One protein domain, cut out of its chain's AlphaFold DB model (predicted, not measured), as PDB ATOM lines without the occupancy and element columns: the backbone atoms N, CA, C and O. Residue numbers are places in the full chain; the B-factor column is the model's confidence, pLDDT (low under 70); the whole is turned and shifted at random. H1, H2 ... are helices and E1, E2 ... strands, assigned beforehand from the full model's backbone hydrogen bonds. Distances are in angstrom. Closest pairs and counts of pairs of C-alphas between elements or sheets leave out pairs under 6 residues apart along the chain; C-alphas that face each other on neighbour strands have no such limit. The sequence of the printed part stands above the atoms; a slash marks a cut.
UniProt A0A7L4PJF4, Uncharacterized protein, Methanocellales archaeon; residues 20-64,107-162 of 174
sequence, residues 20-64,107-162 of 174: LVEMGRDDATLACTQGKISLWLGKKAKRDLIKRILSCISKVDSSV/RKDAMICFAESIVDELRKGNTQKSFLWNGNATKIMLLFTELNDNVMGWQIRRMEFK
ATOM      1  N   LEU A  20     -48.092 107.808 -26.962       92.38
ATOM      2  CA  LEU A  20     -47.161 108.418 -27.904       92.38
ATOM      3  C   LEU A  20     -46.475 107.344 -28.749       92.38
ATOM      4  O   LEU A  20     -46.020 106.330 -28.226       92.38
ATOM      5  N   VAL A  21     -46.326 107.617 -30.044       96.00
ATOM      6  CA  VAL A  21     -45.377 106.918 -30.921       96.00
ATOM      7  C   VAL A  21     -44.467 107.943 -31.567       96.00
ATOM      8  O   VAL A  21     -44.940 108.848 -32.254       96.00
ATOM      9  N   GLU A  22     -43.161 107.779 -31.383       97.31
ATOM     10  CA  GLU A  22     -42.148 108.486 -32.157       97.31
ATOM     11  C   GLU A  22     -41.578 107.544 -33.215       97.31
ATOM     12  O   GLU A  22     -41.112 106.441 -32.922       97.31
ATOM     13  N   MET A  23     -41.608 107.989 -34.464       97.06
ATOM     14  CA  MET A  23     -41.175 107.229 -35.631       97.06
ATOM     15  C   MET A  23     -40.485 108.148 -36.631       97.06
ATOM     16  O   MET A  23     -40.786 109.337 -36.697       97.06
ATOM     17  N   GLY A  24     -39.545 107.635 -37.413       97.06
ATOM     18  CA  GLY A  24     -38.825 108.462 -38.367       97.06
ATOM     19  C   GLY A  24     -37.530 107.868 -38.880       97.06
ATOM     20  O   GLY A  24     -37.249 106.682 -38.729       97.06
ATOM     21  N   ARG A  25     -36.745 108.761 -39.473       95.56
ATOM     22  CA  ARG A  25     -35.394 108.582 -40.007       95.56
ATOM     23  C   ARG A  25     -34.534 109.781 -39.604       95.56
ATOM     24  O   ARG A  25     -34.982 110.682 -38.896       95.56
ATOM     25  N   ASP A  26     -33.267 109.802 -39.989       93.69
ATOM     26  CA  ASP A  26     -32.305 110.788 -39.465       93.69
ATOM     27  C   ASP A  26     -32.630 112.244 -39.826       93.69
ATOM     28  O   ASP A  26     -32.260 113.167 -39.105       93.69
ATOM     29  N   ASP A  27     -33.343 112.461 -40.928       95.50
ATOM     30  CA  ASP A  27     -33.721 113.782 -41.435       95.50
ATOM     31  C   ASP A  27     -35.210 114.121 -41.222       95.50
ATOM     32  O   ASP A  27     -35.634 115.208 -41.622       95.50
ATOM     33  N   ALA A  28     -35.995 113.246 -40.574       97.81
ATOM     34  CA  ALA A  28     -37.413 113.475 -40.290       97.81
ATOM     35  C   ALA A  28     -37.936 112.603 -39.136       97.81
ATOM     36  O   ALA A  28     -37.731 111.392 -39.140       97.81
ATOM     37  N   THR A  29     -38.692 113.191 -38.209       98.25
ATOM     38  CA  THR A  29     -39.336 112.471 -37.094       98.25
ATOM     39  C   THR A  29     -40.794 112.894 -36.976       98.25
ATOM     40  O   THR A  29     -41.088 114.087 -36.967       98.25
ATOM     41  N   LEU A  30     -41.703 111.930 -36.849       97.81
ATOM     42  CA  LEU A  30     -43.084 112.134 -36.432       97.81
ATOM     43  C   LEU A  30     -43.274 111.645 -34.999       97.81
ATOM     44  O   LEU A  30     -42.973 110.497 -34.691       97.81
ATOM     45  N   ALA A  31     -43.818 112.513 -34.155       97.38
ATOM     46  CA  ALA A  31     -44.327 112.185 -32.834       97.38
ATOM     47  C   ALA A  31     -45.858 112.286 -32.858       97.38
ATOM     48  O   ALA A  31     -46.417 113.363 -33.089       97.38
ATOM     49  N   CYS A  32     -46.533 111.160 -32.652       96.25
ATOM     50  CA  CYS A  32     -47.979 111.023 -32.773       96.25
ATOM     51  C   CYS A  32     -48.598 110.706 -31.413       96.25
ATOM     52  O   CYS A  32     -48.307 109.667 -30.828       96.25
ATOM     53  N   THR A  33     -49.489 111.576 -30.947       94.06
ATOM     54  CA  THR A  33     -50.412 111.300 -29.834       94.06
ATOM     55  C   THR A  33     -51.831 111.190 -30.375       94.06
ATOM     56  O   THR A  33     -52.046 111.399 -31.560       94.06
ATOM     57  N   GLN A  34     -52.841 110.928 -29.547       91.81
ATOM     58  CA  GLN A  34     -54.233 110.910 -30.027       91.81
ATOM     59  C   GLN A  34     -54.719 112.284 -30.538       91.81
ATOM     60  O   GLN A  34     -55.525 112.341 -31.455       91.81
ATOM     61  N   GLY A  35     -54.207 113.395 -29.998       92.75
ATOM     62  CA  GLY A  35     -54.683 114.746 -30.347       92.75
ATOM     63  C   GLY A  35     -53.779 115.540 -31.291       92.75
ATOM     64  O   GLY A  35     -54.194 116.566 -31.831       92.75
ATOM     65  N   LYS A  36     -52.531 115.104 -31.506       94.94
ATOM     66  CA  LYS A  36     -51.566 115.857 -32.315       94.94
ATOM     67  C   LYS A  36     -50.591 114.961 -33.074       94.94
ATOM     68  O   LYS A  36     -50.091 113.978 -32.533       94.94
ATOM     69  N   ILE A  37     -50.232 115.392 -34.280       97.50
ATOM     70  CA  ILE A  37     -49.045 114.927 -35.001       97.50
ATOM     71  C   ILE A  37     -48.001 116.043 -34.968       97.50
ATOM     72  O   ILE A  37     -48.281 117.162 -35.388       97.50
ATOM     73  N   SER A  38     -46.789 115.754 -34.500       97.75
ATOM     74  CA  SER A  38     -45.660 116.689 -34.549       97.75
ATOM     75  C   SER A  38     -44.609 116.169 -35.522       97.75
ATOM     76  O   SER A  38     -44.013 115.127 -35.280       97.75
ATOM     77  N   LEU A  39     -44.383 116.888 -36.617       98.38
ATOM     78  CA  LEU A  39     -43.389 116.580 -37.639       98.38
ATOM     79  C   LEU A  39     -42.167 117.474 -37.456       98.38
ATOM     80  O   LEU A  39     -42.249 118.681 -37.672       98.38
ATOM     81  N   TRP A  40     -41.034 116.885 -37.109       98.50
ATOM     82  CA  TRP A  40     -39.729 117.526 -37.185       98.50
ATOM     83  C   TRP A  40     -39.043 117.166 -38.503       98.50
ATOM     84  O   TRP A  40     -39.053 116.006 -38.917       98.50
ATOM     85  N   LEU A  41     -38.428 118.157 -39.144       98.44
ATOM     86  CA  LEU A  41     -37.670 117.997 -40.381       98.44
ATOM     87  C   LEU A  41     -36.292 118.639 -40.233       98.44
ATOM     88  O   LEU A  41     -36.161 119.826 -39.912       98.44
ATOM     89  N   GLY A  42     -35.257 117.853 -40.515       97.75
ATOM     90  CA  GLY A  42     -33.889 118.343 -40.586       97.75
ATOM     91  C   GLY A  42     -33.650 119.147 -41.865       97.75
ATOM     92  O   GLY A  42     -34.222 118.854 -42.911       97.75
ATOM     93  N   LYS A  43     -32.725 120.113 -41.827       96.62
ATOM     94  CA  LYS A  43     -32.365 121.002 -42.958       96.62
ATOM     95  C   LYS A  43     -32.036 120.303 -44.290       96.62
ATOM     96  O   LYS A  43     -32.026 120.943 -45.334       96.62
ATOM     97  N   LYS A  44     -31.694 119.009 -44.257       94.69
ATOM     98  CA  LYS A  44     -31.361 118.194 -45.440       94.69
ATOM     99  C   LYS A  44     -32.562 117.424 -46.010       94.69
ATOM    100  O   LYS A  44     -32.403 116.751 -47.029       94.69
ATOM    101  N   ALA A  45     -33.732 117.495 -45.374       96.56
ATOM    102  CA  ALA A  45     -34.930 116.812 -45.838       96.56
ATOM    103  C   ALA A  45     -35.329 117.312 -47.235       96.56
ATOM    104  O   ALA A  45     -35.390 118.511 -47.509       96.56
ATOM    105  N   LYS A  46     -35.579 116.368 -48.145       95.81
ATOM    106  CA  LYS A  46     -35.903 116.667 -49.544       95.81
ATOM    107  C   LYS A  46     -37.395 116.940 -49.719       95.81
ATOM    108  O   LYS A  46     -38.226 116.356 -49.027       95.81
ATOM    109  N   ARG A  47     -37.742 117.739 -50.735       96.69
ATOM    110  CA  ARG A  47     -39.135 118.038 -51.118       96.69
ATOM    111  C   ARG A  47     -39.998 116.779 -51.258       96.69
ATOM    112  O   ARG A  47     -41.121 116.761 -50.767       96.69
ATOM    113  N   ASP A  48     -39.475 115.731 -51.889       96.75
ATOM    114  CA  ASP A  48     -40.229 114.490 -52.114       96.75
ATOM    115  C   ASP A  48     -40.513 113.726 -50.819       96.75
ATOM    116  O   ASP A  48     -41.589 113.153 -50.681       96.75
ATOM    117  N   LEU A  49     -39.590 113.759 -49.850       97.31
ATOM    118  CA  LEU A  49     -39.809 113.181 -48.522       97.31
ATOM    119  C   LEU A  49     -40.958 113.903 -47.812       97.31
ATOM    120  O   LEU A  49     -41.882 113.259 -47.327       97.31
ATOM    121  N   ILE A  50     -40.935 115.237 -47.818       98.06
ATOM    122  CA  ILE A  50     -41.970 116.070 -47.192       98.06
ATOM    123  C   ILE A  50     -43.334 115.779 -47.822       98.06
ATOM    124  O   ILE A  50     -44.294 115.499 -47.109       98.06
ATOM    125  N   LYS A  51     -43.415 115.771 -49.159       97.81
ATOM    126  CA  LYS A  51     -44.654 115.448 -49.882       97.81
ATOM    127  C   LYS A  51     -45.178 114.054 -49.542       97.81
ATOM    128  O   LYS A  51     -46.378 113.909 -49.337       97.81
ATOM    129  N   ARG A  52     -44.302 113.045 -49.473       97.81
ATOM    130  CA  ARG A  52     -44.689 111.676 -49.100       97.81
ATOM    131  C   ARG A  52     -45.250 111.630 -47.686       97.81
ATOM    132  O   ARG A  52     -46.349 111.126 -47.516       97.81
ATOM    133  N   ILE A  53     -44.565 112.231 -46.712       98.25
ATOM    134  CA  ILE A  53     -45.034 112.277 -45.320       98.25
ATOM    135  C   ILE A  53     -46.420 112.931 -45.230       98.25
ATOM    136  O   ILE A  53     -47.334 112.344 -44.655       98.25
ATOM    137  N   LEU A  54     -46.601 114.113 -45.831       98.00
ATOM    138  CA  LEU A  54     -47.893 114.813 -45.828       98.00
ATOM    139  C   LEU A  54     -48.994 113.990 -46.514       98.00
ATOM    140  O   LEU A  54     -50.120 113.937 -46.023       98.00
ATOM    141  N   SER A  55     -48.658 113.301 -47.608       97.38
ATOM    142  CA  SER A  55     -49.585 112.414 -48.311       97.38
ATOM    143  C   SER A  55     -49.982 111.203 -47.464       97.38
ATOM    144  O   SER A  55     -51.156 110.847 -47.455       97.38
ATOM    145  N   CYS A  56     -49.043 110.580 -46.743       98.06
ATOM    146  CA  CYS A  56     -49.331 109.465 -45.839       98.06
ATOM    147  C   CYS A  56     -50.276 109.907 -44.712       98.06
ATOM    148  O   CYS A  56     -51.267 109.231 -44.449       98.06
ATOM    149  N   ILE A  57     -50.026 111.081 -44.113       97.75
ATOM    150  CA  ILE A  57     -50.919 111.672 -43.104       97.75
ATOM    151  C   ILE A  57     -52.324 111.860 -43.686       97.75
ATOM    152  O   ILE A  57     -53.292 111.355 -43.121       97.75
ATOM    153  N   SER A  58     -52.435 112.518 -44.844       96.69
ATOM    154  CA  SER A  58     -53.731 112.776 -45.477       96.69
ATOM    155  C   SER A  58     -54.472 111.509 -45.906       96.69
ATOM    156  O   SER A  58     -55.697 111.539 -46.011       96.69
ATOM    157  N   LYS A  59     -53.759 110.426 -46.228       96.94
ATOM    158  CA  LYS A  59     -54.371 109.160 -46.648       96.94
ATOM    159  C   LYS A  59     -54.995 108.424 -45.464       96.94
ATOM    160  O   LYS A  59     -56.050 107.819 -45.618       96.94
ATOM    161  N   VAL A  60     -54.355 108.488 -44.297       97.12
ATOM    162  CA  VAL A  60     -54.892 107.907 -43.060       97.12
ATOM    163  C   VAL A  60     -56.028 108.754 -42.503       97.12
ATOM    164  O   VAL A  60     -57.021 108.211 -42.020       97.12
ATOM    165  N   ASP A  61     -55.897 110.077 -42.571       95.44
ATOM    166  CA  ASP A  61     -56.938 110.992 -42.130       95.44
ATOM    167  C   ASP A  61     -56.972 112.254 -43.004       95.44
ATOM    168  O   ASP A  61     -56.162 113.173 -42.870       95.44
ATOM    169  N   SER A  62     -57.957 112.308 -43.901       93.94
ATOM    170  CA  SER A  62     -58.148 113.412 -44.845       93.94
ATOM    171  C   SER A  62     -58.671 114.699 -44.203       93.94
ATOM    172  O   SER A  62     -58.728 115.726 -44.884       93.94
ATOM    173  N   SER A  63     -59.082 114.651 -42.927       93.94
ATOM    174  CA  SER A  63     -59.515 115.827 -42.162       93.94
ATOM    175  C   SER A  63     -58.345 116.608 -41.558       93.94
ATOM    176  O   SER A  63     -58.530 117.735 -41.101       93.94
ATOM    177  N   VAL A  64     -57.134 116.041 -41.578       95.12
ATOM    178  CA  VAL A  64     -55.945 116.700 -41.036       95.12
ATOM    179  C   VAL A  64     -55.568 117.905 -41.888       95.12
ATOM    180  O   VAL A  64     -55.446 117.835 -43.116       95.12
ATOM    181  N   ARG A 107     -56.311 118.443 -49.982       96.38
ATOM    182  CA  ARG A 107     -56.285 119.221 -51.227       96.38
ATOM    183  C   ARG A 107     -54.876 119.207 -51.805       96.38
ATOM    184  O   ARG A 107     -53.962 119.824 -51.265       96.38
ATOM    185  N   LYS A 108     -54.717 118.538 -52.948       94.56
ATOM    186  CA  LYS A 108     -53.417 118.317 -53.600       94.56
ATOM    187  C   LYS A 108     -52.616 119.606 -53.812       94.56
ATOM    188  O   LYS A 108     -51.435 119.634 -53.476       94.56
ATOM    189  N   ASP A 109     -53.245 120.663 -54.321       95.44
ATOM    190  CA  ASP A 109     -52.554 121.929 -54.595       95.44
ATOM    191  C   ASP A 109     -52.113 122.631 -53.305       95.44
ATOM    192  O   ASP A 109     -50.977 123.103 -53.221       95.44
ATOM    193  N   ALA A 110     -52.956 122.590 -52.266       96.38
ATOM    194  CA  ALA A 110     -52.645 123.157 -50.958       96.38
ATOM    195  C   ALA A 110     -51.471 122.413 -50.314       96.38
ATOM    196  O   ALA A 110     -50.510 123.038 -49.868       96.38
ATOM    197  N   MET A 111     -51.491 121.077 -50.351       96.94
ATOM    198  CA  MET A 111     -50.403 120.234 -49.854       96.94
ATOM    199  C   MET A 111     -49.092 120.470 -50.617       96.94
ATOM    200  O   MET A 111     -48.029 120.532 -50.002       96.94
ATOM    201  N   ILE A 112     -49.135 120.606 -51.950       95.69
ATOM    202  CA  ILE A 112     -47.936 120.877 -52.757       95.69
ATOM    203  C   ILE A 112     -47.344 122.240 -52.398       95.69
ATOM    204  O   ILE A 112     -46.137 122.321 -52.168       95.69
ATOM    205  N   CYS A 113     -48.177 123.279 -52.314       95.56
ATOM    206  CA  CYS A 113     -47.738 124.621 -51.939       95.56
ATOM    207  C   CYS A 113     -47.181 124.654 -50.510       95.56
ATOM    208  O   CYS A 113     -46.157 125.284 -50.254       95.56
ATOM    209  N   PHE A 114     -47.796 123.918 -49.587       96.50
ATOM    210  CA  PHE A 114     -47.312 123.809 -48.216       96.50
ATOM    211  C   PHE A 114     -45.986 123.047 -48.116       96.50
ATOM    212  O   PHE A 114     -45.077 123.451 -47.394       96.50
ATOM    213  N   ALA A 115     -45.815 121.977 -48.894       97.12
ATOM    214  CA  ALA A 115     -44.534 121.285 -48.976       97.12
ATOM    215  C   ALA A 115     -43.422 122.212 -49.502       97.12
ATOM    216  O   ALA A 115     -42.285 122.124 -49.045       97.12
ATOM    217  N   GLU A 116     -43.731 123.105 -50.446       95.62
ATOM    218  CA  GLU A 116     -42.785 124.116 -50.935       95.62
ATOM    219  C   GLU A 116     -42.426 125.143 -49.862       95.62
ATOM    220  O   GLU A 116     -41.242 125.419 -49.677       95.62
ATOM    221  N   SER A 117     -43.402 125.638 -49.093       94.94
ATOM    222  CA  SER A 117     -43.108 126.575 -48.003       94.94
ATOM    223  C   SER A 117     -42.230 125.942 -46.921       94.94
ATOM    224  O   SER A 117     -41.313 126.589 -46.421       94.94
ATOM    225  N   ILE A 118     -42.435 124.658 -46.605       97.19
ATOM    226  CA  ILE A 118     -41.550 123.909 -45.697       97.19
ATOM    227  C   ILE A 118     -40.127 123.833 -46.264       97.19
ATOM    228  O   ILE A 118     -39.164 124.030 -45.529       97.19
ATOM    229  N   VAL A 119     -39.960 123.573 -47.566       97.25
ATOM    230  CA  VAL A 119     -38.628 123.553 -48.199       97.25
ATOM    231  C   VAL A 119     -37.938 124.914 -48.080       97.25
ATOM    232  O   VAL A 119     -36.739 124.966 -47.802       97.25
ATOM    233  N   ASP A 120     -38.674 126.010 -48.250       95.81
ATOM    234  CA  ASP A 120     -38.133 127.362 -48.088       95.81
ATOM    235  C   ASP A 120     -37.723 127.659 -46.636       95.81
ATOM    236  O   ASP A 120     -36.704 128.315 -46.405       95.81
ATOM    237  N   GLU A 121     -38.464 127.147 -45.650       96.31
ATOM    238  CA  GLU A 121     -38.066 127.192 -44.237       96.31
ATOM    239  C   GLU A 121     -36.797 126.377 -43.976       96.31
ATOM    240  O   GLU A 121     -35.897 126.852 -43.281       96.31
ATOM    241  N   LEU A 122     -36.678 125.191 -44.583       97.25
ATOM    242  CA  LEU A 122     -35.522 124.310 -44.403       97.25
ATOM    243  C   LEU A 122     -34.205 124.918 -44.901       97.25
ATOM    244  O   LEU A 122     -33.134 124.587 -44.389       97.25
ATOM    245  N   ARG A 123     -34.271 125.865 -45.848       96.06
ATOM    246  CA  ARG A 123     -33.103 126.659 -46.269       96.06
ATOM    247  C   ARG A 123     -32.549 127.542 -45.148       96.06
ATOM    248  O   ARG A 123     -31.388 127.935 -45.216       96.06
ATOM    249  N   LYS A 124     -33.359 127.858 -44.134       96.56
ATOM    250  CA  LYS A 124     -32.985 128.699 -42.985       96.56
ATOM    251  C   LYS A 124     -32.577 127.873 -41.763       96.56
ATOM    252  O   LYS A 124     -31.848 128.378 -40.916       96.56
ATOM    253  N   GLY A 125     -33.013 126.618 -41.662       96.94
ATOM    254  CA  GLY A 125     -32.704 125.743 -40.533       96.94
ATOM    255  C   GLY A 125     -33.637 124.540 -40.453       96.94
ATOM    256  O   GLY A 125     -34.406 124.281 -41.365       96.94
ATOM    257  N   ASN A 126     -33.576 123.787 -39.360       97.56
ATOM    258  CA  ASN A 126     -34.571 122.740 -39.110       97.56
ATOM    259  C   ASN A 126     -35.949 123.385 -38.863       97.56
ATOM    260  O   ASN A 126     -36.016 124.508 -38.365       97.56
ATOM    261  N   THR A 127     -37.035 122.673 -39.160       97.50
ATOM    262  CA  THR A 127     -38.400 123.157 -38.892       97.50
ATOM    263  C   THR A 127     -39.240 122.088 -38.204       97.50
ATOM    264  O   THR A 127     -38.947 120.893 -38.285       97.50
ATOM    265  N   GLN A 128     -40.287 122.530 -37.513       97.44
ATOM    266  CA  GLN A 128     -41.258 121.675 -36.851       97.44
ATOM    267  C   GLN A 128     -42.672 122.129 -37.208       97.44
ATOM    268  O   GLN A 128     -42.985 123.319 -37.157       97.44
ATOM    269  N   LYS A 129     -43.537 121.173 -37.544       97.25
ATOM    270  CA  LYS A 129     -44.953 121.386 -37.854       97.25
ATOM    271  C   LYS A 129     -45.812 120.573 -36.904       97.25
ATOM    272  O   LYS A 129     -45.517 119.413 -36.640       97.25
ATOM    273  N   SER A 130     -46.856 121.197 -36.377       96.50
ATOM    274  CA  SER A 130     -47.833 120.539 -35.512       96.50
ATOM    275  C   SER A 130     -49.178 120.538 -36.215       96.50
ATOM    276  O   SER A 130     -49.651 121.593 -36.627       96.50
ATOM    277  N   PHE A 131     -49.770 119.361 -36.352       96.12
ATOM    278  CA  PHE A 131     -51.079 119.164 -36.952       96.12
ATOM    279  C   PHE A 131     -52.043 118.726 -35.863       96.12
ATOM    280  O   PHE A 131     -51.758 117.783 -35.117       96.12
ATOM    281  N   LEU A 132     -53.182 119.403 -35.788       90.94
ATOM    282  CA  LEU A 132     -54.309 118.904 -35.020       90.94
ATOM    283  C   LEU A 132     -54.919 117.741 -35.803       90.94
ATOM    284  O   LEU A 132     -55.166 117.847 -37.004       90.94
ATOM    285  N   TRP A 133     -55.123 116.619 -35.124       93.69
ATOM    286  CA  TRP A 133     -55.800 115.462 -35.698       93.69
ATOM    287  C   TRP A 133     -56.660 114.786 -34.636       93.69
ATOM    288  O   TRP A 133     -56.422 114.934 -33.438       93.69
ATOM    289  N   ASN A 134     -57.658 114.035 -35.084       91.50
ATOM    290  CA  ASN A 134     -58.478 113.201 -34.215       91.50
ATOM    291  C   ASN A 134     -58.000 111.749 -34.329       91.50
ATOM    292  O   ASN A 134     -58.617 110.908 -34.998       91.50
ATOM    293  N   GLY A 135     -56.820 111.506 -33.767       90.69
ATOM    294  CA  GLY A 135     -56.134 110.229 -33.775       90.69
ATOM    295  C   GLY A 135     -56.686 109.257 -32.736       90.69
ATOM    296  O   GLY A 135     -57.250 109.617 -31.708       90.69
ATOM    297  N   ASN A 136     -56.463 107.979 -32.996       91.62
ATOM    298  CA  ASN A 136     -56.569 106.907 -32.018       91.62
ATOM    299  C   ASN A 136     -55.436 105.918 -32.297       91.62
ATOM    300  O   ASN A 136     -54.713 106.056 -33.288       91.62
ATOM    301  N   ALA A 137     -55.275 104.922 -31.441       90.19
ATOM    302  CA  ALA A 137     -54.175 103.984 -31.580       90.19
ATOM    303  C   ALA A 137     -54.182 103.238 -32.931       90.19
ATOM    304  O   ALA A 137     -53.135 103.093 -33.557       90.19
ATOM    305  N   THR A 138     -55.360 102.890 -33.460       91.38
ATOM    306  CA  THR A 138     -55.499 102.314 -34.808       91.38
ATOM    307  C   THR A 138     -54.989 103.265 -35.891       91.38
ATOM    308  O   THR A 138     -54.195 102.855 -36.732       91.38
ATOM    309  N   LYS A 139     -55.385 104.545 -35.869       94.75
ATOM    310  CA  LYS A 139     -54.897 105.555 -36.824       94.75
ATOM    311  C   LYS A 139     -53.387 105.768 -36.714       94.75
ATOM    312  O   LYS A 139     -52.733 105.933 -37.737       94.75
ATOM    313  N   ILE A 140     -52.826 105.730 -35.505       95.00
ATOM    314  CA  ILE A 140     -51.374 105.831 -35.290       95.00
ATOM    315  C   ILE A 140     -50.651 104.654 -35.953       95.00
ATOM    316  O   ILE A 140     -49.694 104.868 -36.695       95.00
ATOM    317  N   MET A 141     -51.138 103.427 -35.755       92.44
ATOM    318  CA  MET A 141     -50.540 102.236 -36.367       92.44
ATOM    319  C   MET A 141     -50.717 102.200 -37.891       92.44
ATOM    320  O   MET A 141     -49.792 101.815 -38.609       92.44
ATOM    321  N   LEU A 142     -51.867 102.649 -38.405       95.56
ATOM    322  CA  LEU A 142     -52.086 102.813 -39.845       95.56
ATOM    323  C   LEU A 142     -51.132 103.851 -40.442       95.56
ATOM    324  O   LEU A 142     -50.568 103.614 -41.504       95.56
ATOM    325  N   LEU A 143     -50.903 104.968 -39.745       97.25
ATOM    326  CA  LEU A 143     -49.942 105.985 -40.168       97.25
ATOM    327  C   LEU A 143     -48.517 105.441 -40.184       97.25
ATOM    328  O   LEU A 143     -47.801 105.678 -41.156       97.25
ATOM    329  N   PHE A 144     -48.119 104.684 -39.161       96.06
ATOM    330  CA  PHE A 144     -46.827 104.006 -39.168       96.06
ATOM    331  C   PHE A 144     -46.690 103.062 -40.368       96.06
ATOM    332  O   PHE A 144     -45.700 103.155 -41.086       96.06
ATOM    333  N   THR A 145     -47.690 102.212 -40.613       95.94
ATOM    334  CA  THR A 145     -47.687 101.258 -41.737       95.94
ATOM    335  C   THR A 145     -47.550 101.990 -43.070       95.94
ATOM    336  O   THR A 145     -46.655 101.699 -43.857       95.94
ATOM    337  N   GLU A 146     -48.367 103.022 -43.289       97.44
ATOM    338  CA  GLU A 146     -48.335 103.806 -44.522       97.44
ATOM    339  C   GLU A 146     -46.983 104.511 -44.727       97.44
ATOM    340  O   GLU A 146     -46.482 104.571 -45.850       97.44
ATOM    341  N   LEU A 147     -46.368 105.033 -43.662       97.62
ATOM    342  CA  LEU A 147     -45.046 105.657 -43.735       97.62
ATOM    343  C   LEU A 147     -43.944 104.632 -43.994       97.62
ATOM    344  O   LEU A 147     -43.088 104.876 -44.838       97.62
ATOM    345  N   ASN A 148     -43.977 103.492 -43.309       96.56
ATOM    346  CA  ASN A 148     -43.024 102.403 -43.500       96.56
ATOM    347  C   ASN A 148     -43.031 101.892 -44.951       96.56
ATOM    348  O   ASN A 148     -41.970 101.715 -45.548       96.56
ATOM    349  N   ASP A 149     -44.215 101.750 -45.547       96.31
ATOM    350  CA  ASP A 149     -44.371 101.227 -46.906       96.31
ATOM    351  C   ASP A 149     -43.977 102.245 -47.993       96.31
ATOM    352  O   ASP A 149     -43.540 101.866 -49.083       96.31
ATOM    353  N   ASN A 150     -44.100 103.551 -47.721       96.62
ATOM    354  CA  ASN A 150     -43.920 104.604 -48.734       96.62
ATOM    355  C   ASN A 150     -42.678 105.484 -48.542       96.62
ATOM    356  O   ASN A 150     -42.314 106.250 -49.452       96.62
ATOM    357  N   VAL A 151     -42.027 105.403 -47.381       96.25
ATOM    358  CA  VAL A 151     -40.850 106.191 -47.010       96.25
ATOM    359  C   VAL A 151     -39.734 105.255 -46.551       96.25
ATOM    360  O   VAL A 151     -39.732 104.729 -45.445       96.25
ATOM    361  N   MET A 152     -38.728 105.085 -47.409       94.31
ATOM    362  CA  MET A 152     -37.596 104.199 -47.135       94.31
ATOM    363  C   MET A 152     -36.857 104.581 -45.841       94.31
ATOM    364  O   MET A 152     -36.428 105.731 -45.666       94.31
ATOM    365  N   GLY A 153     -36.652 103.574 -44.989       93.94
ATOM    366  CA  GLY A 153     -35.935 103.691 -43.719       93.94
ATOM    367  C   GLY A 153     -36.758 104.314 -42.592       93.94
ATOM    368  O   GLY A 153     -36.176 104.772 -41.614       93.94
ATOM    369  N   TRP A 154     -38.084 104.386 -42.732       97.19
ATOM    370  CA  TRP A 154     -38.962 104.857 -41.669       97.19
ATOM    371  C   TRP A 154     -39.140 103.780 -40.599       97.19
ATOM    372  O   TRP A 154     -39.556 102.673 -40.910       97.19
ATOM    373  N   GLN A 155     -38.829 104.089 -39.340       95.94
ATOM    374  CA  GLN A 155     -38.878 103.108 -38.251       95.94
ATOM    375  C   GLN A 155     -39.479 103.710 -36.982       95.94
ATOM    376  O   GLN A 155     -39.362 104.912 -36.744       95.94
ATOM    377  N   ILE A 156     -40.091 102.874 -36.142       95.62
ATOM    378  CA  ILE A 156     -40.444 103.268 -34.774       95.62
ATOM    379  C   ILE A 156     -39.157 103.441 -33.971       95.62
ATOM    380  O   ILE A 156     -38.289 102.572 -33.967       95.62
ATOM    381  N   ARG A 157     -39.051 104.571 -33.277       94.62
ATOM    382  CA  ARG A 157     -37.940 104.895 -32.375       94.62
ATOM    383  C   ARG A 157     -38.338 104.740 -30.918       94.62
ATOM    384  O   ARG A 157     -37.514 104.349 -30.098       94.62
ATOM    385  N   ARG A 158     -39.592 105.065 -30.599       93.44
ATOM    386  CA  ARG A 158     -40.105 105.060 -29.232       93.44
ATOM    387  C   ARG A 158     -41.615 104.871 -29.222       93.44
ATOM    388  O   ARG A 158     -42.314 105.421 -30.068       93.44
ATOM    389  N   MET A 159     -42.110 104.141 -28.230       92.88
ATOM    390  CA  MET A 159     -43.524 104.118 -27.870       92.88
ATOM    391  C   MET A 159     -43.667 104.377 -26.375       92.88
ATOM    392  O   MET A 159     -42.824 103.944 -25.590       92.88
ATOM    393  N   GLU A 160     -44.728 105.073 -25.992       91.25
ATOM    394  CA  GLU A 160     -45.123 105.257 -24.599       91.25
ATOM    395  C   GLU A 160     -46.577 104.828 -24.430       91.25
ATOM    396  O   GLU A 160     -47.447 105.193 -25.231       91.25
ATOM    397  N   PHE A 161     -46.838 104.095 -23.355       88.25
ATOM    398  CA  PHE A 161     -48.165 103.656 -22.951       88.25
ATOM    399  C   PHE A 161     -48.555 104.373 -21.661       88.25
ATOM    400  O   PHE A 161     -47.696 104.817 -20.902       88.25
ATOM    401  N   LYS A 162     -49.854 104.535 -21.423       84.81
ATOM    402  CA  LYS A 162     -50.350 105.005 -20.131       84.81
ATOM    403  C   LYS A 162     -50.078 103.930 -19.078       84.81
ATOM    404  O   LYS A 162     -50.520 102.797 -19.250       84.81
TER     405      LYS A 162
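What this domain is: This is residues 20 to 64 and 107 to 162 of the 174 residues of an uncharacterized protein of Methanocellales archaeon (UniProt A0A7L4PJF4). A twisted sheet of five strands is covered on one face by three helices, H3, H1 and H2, and its other face is bare: two layers. H1 and H3 run along the strands, while H2 packs on H1 and reaches the sheet with its residues 118 to 122. The 101 printed residues hold E1 E2 E3 H1 H2 E4 H3 E5 along the chain, of mixed class; the antiparallel sheet has the order E4 E3 E2 E1 E5. The whole is compact, radius of gyration of the C-alphas 12.7 A, spanning 38 by 28 by 22 A.

How they stand to each other: Start with E1, residues 20 to 25, E2, 28 to 32, and E3, 36 to 41, a meander of two hairpins, each strand the antiparallel neighbour of the one before; look for N 23 and O 30 at 2.9 A, and N 31 and O 38 at 2.9 A. H1, residues 47 to 60, is on the sheet over E3, at a height of 10.4 A over a local plane fitted to only just enough C-alphas, 6. H2, residues 108 to 122, touches H1 at a steep tilt of 46 degrees, opposite ways, closest at C-alphas 51 and 115, 5.9 A. The edge strand E4, residues 127 to 132, pairs with E3 at N 129 and O 39, 2.8 A. H3, residues 137 to 150, is on the same face as H1, at a height of 9.6 A, and touches H1 closest at C-alphas 56 and 146, 5.9 A. The other edge strand, E5, residues 155 to 161, pairs with E1 at N 157 and O 22, 2.8 A. In H1, H2 and H3 every O i to N i+4 pair is within hydrogen-bond range.

Where its parts are: Find C-alpha 20 at (-47.161, 108.418, -27.904), where E1 begins its 16.9 A. H1 runs 20.4 A from C-alpha 47 at (-39.135, 118.038, -51.118), H2 21.0 A and H3 20.0 A; E2 measures 13.2 A, E3 16.2 A and E4 16.9 A. E5, 17.9 A, ends at C-alpha 161, (-48.165, 103.656, -22.951).

The domain as a whole: The C-alphas farthest apart, of Asp 109 and Lys 162, are 38.5 A apart. Residues 65 to 106 are not printed; C-alphas 64 and 107 stand 10.5 A apart across this cut. The links printed whole are tight, and no printed residue has a pLDDT under 70.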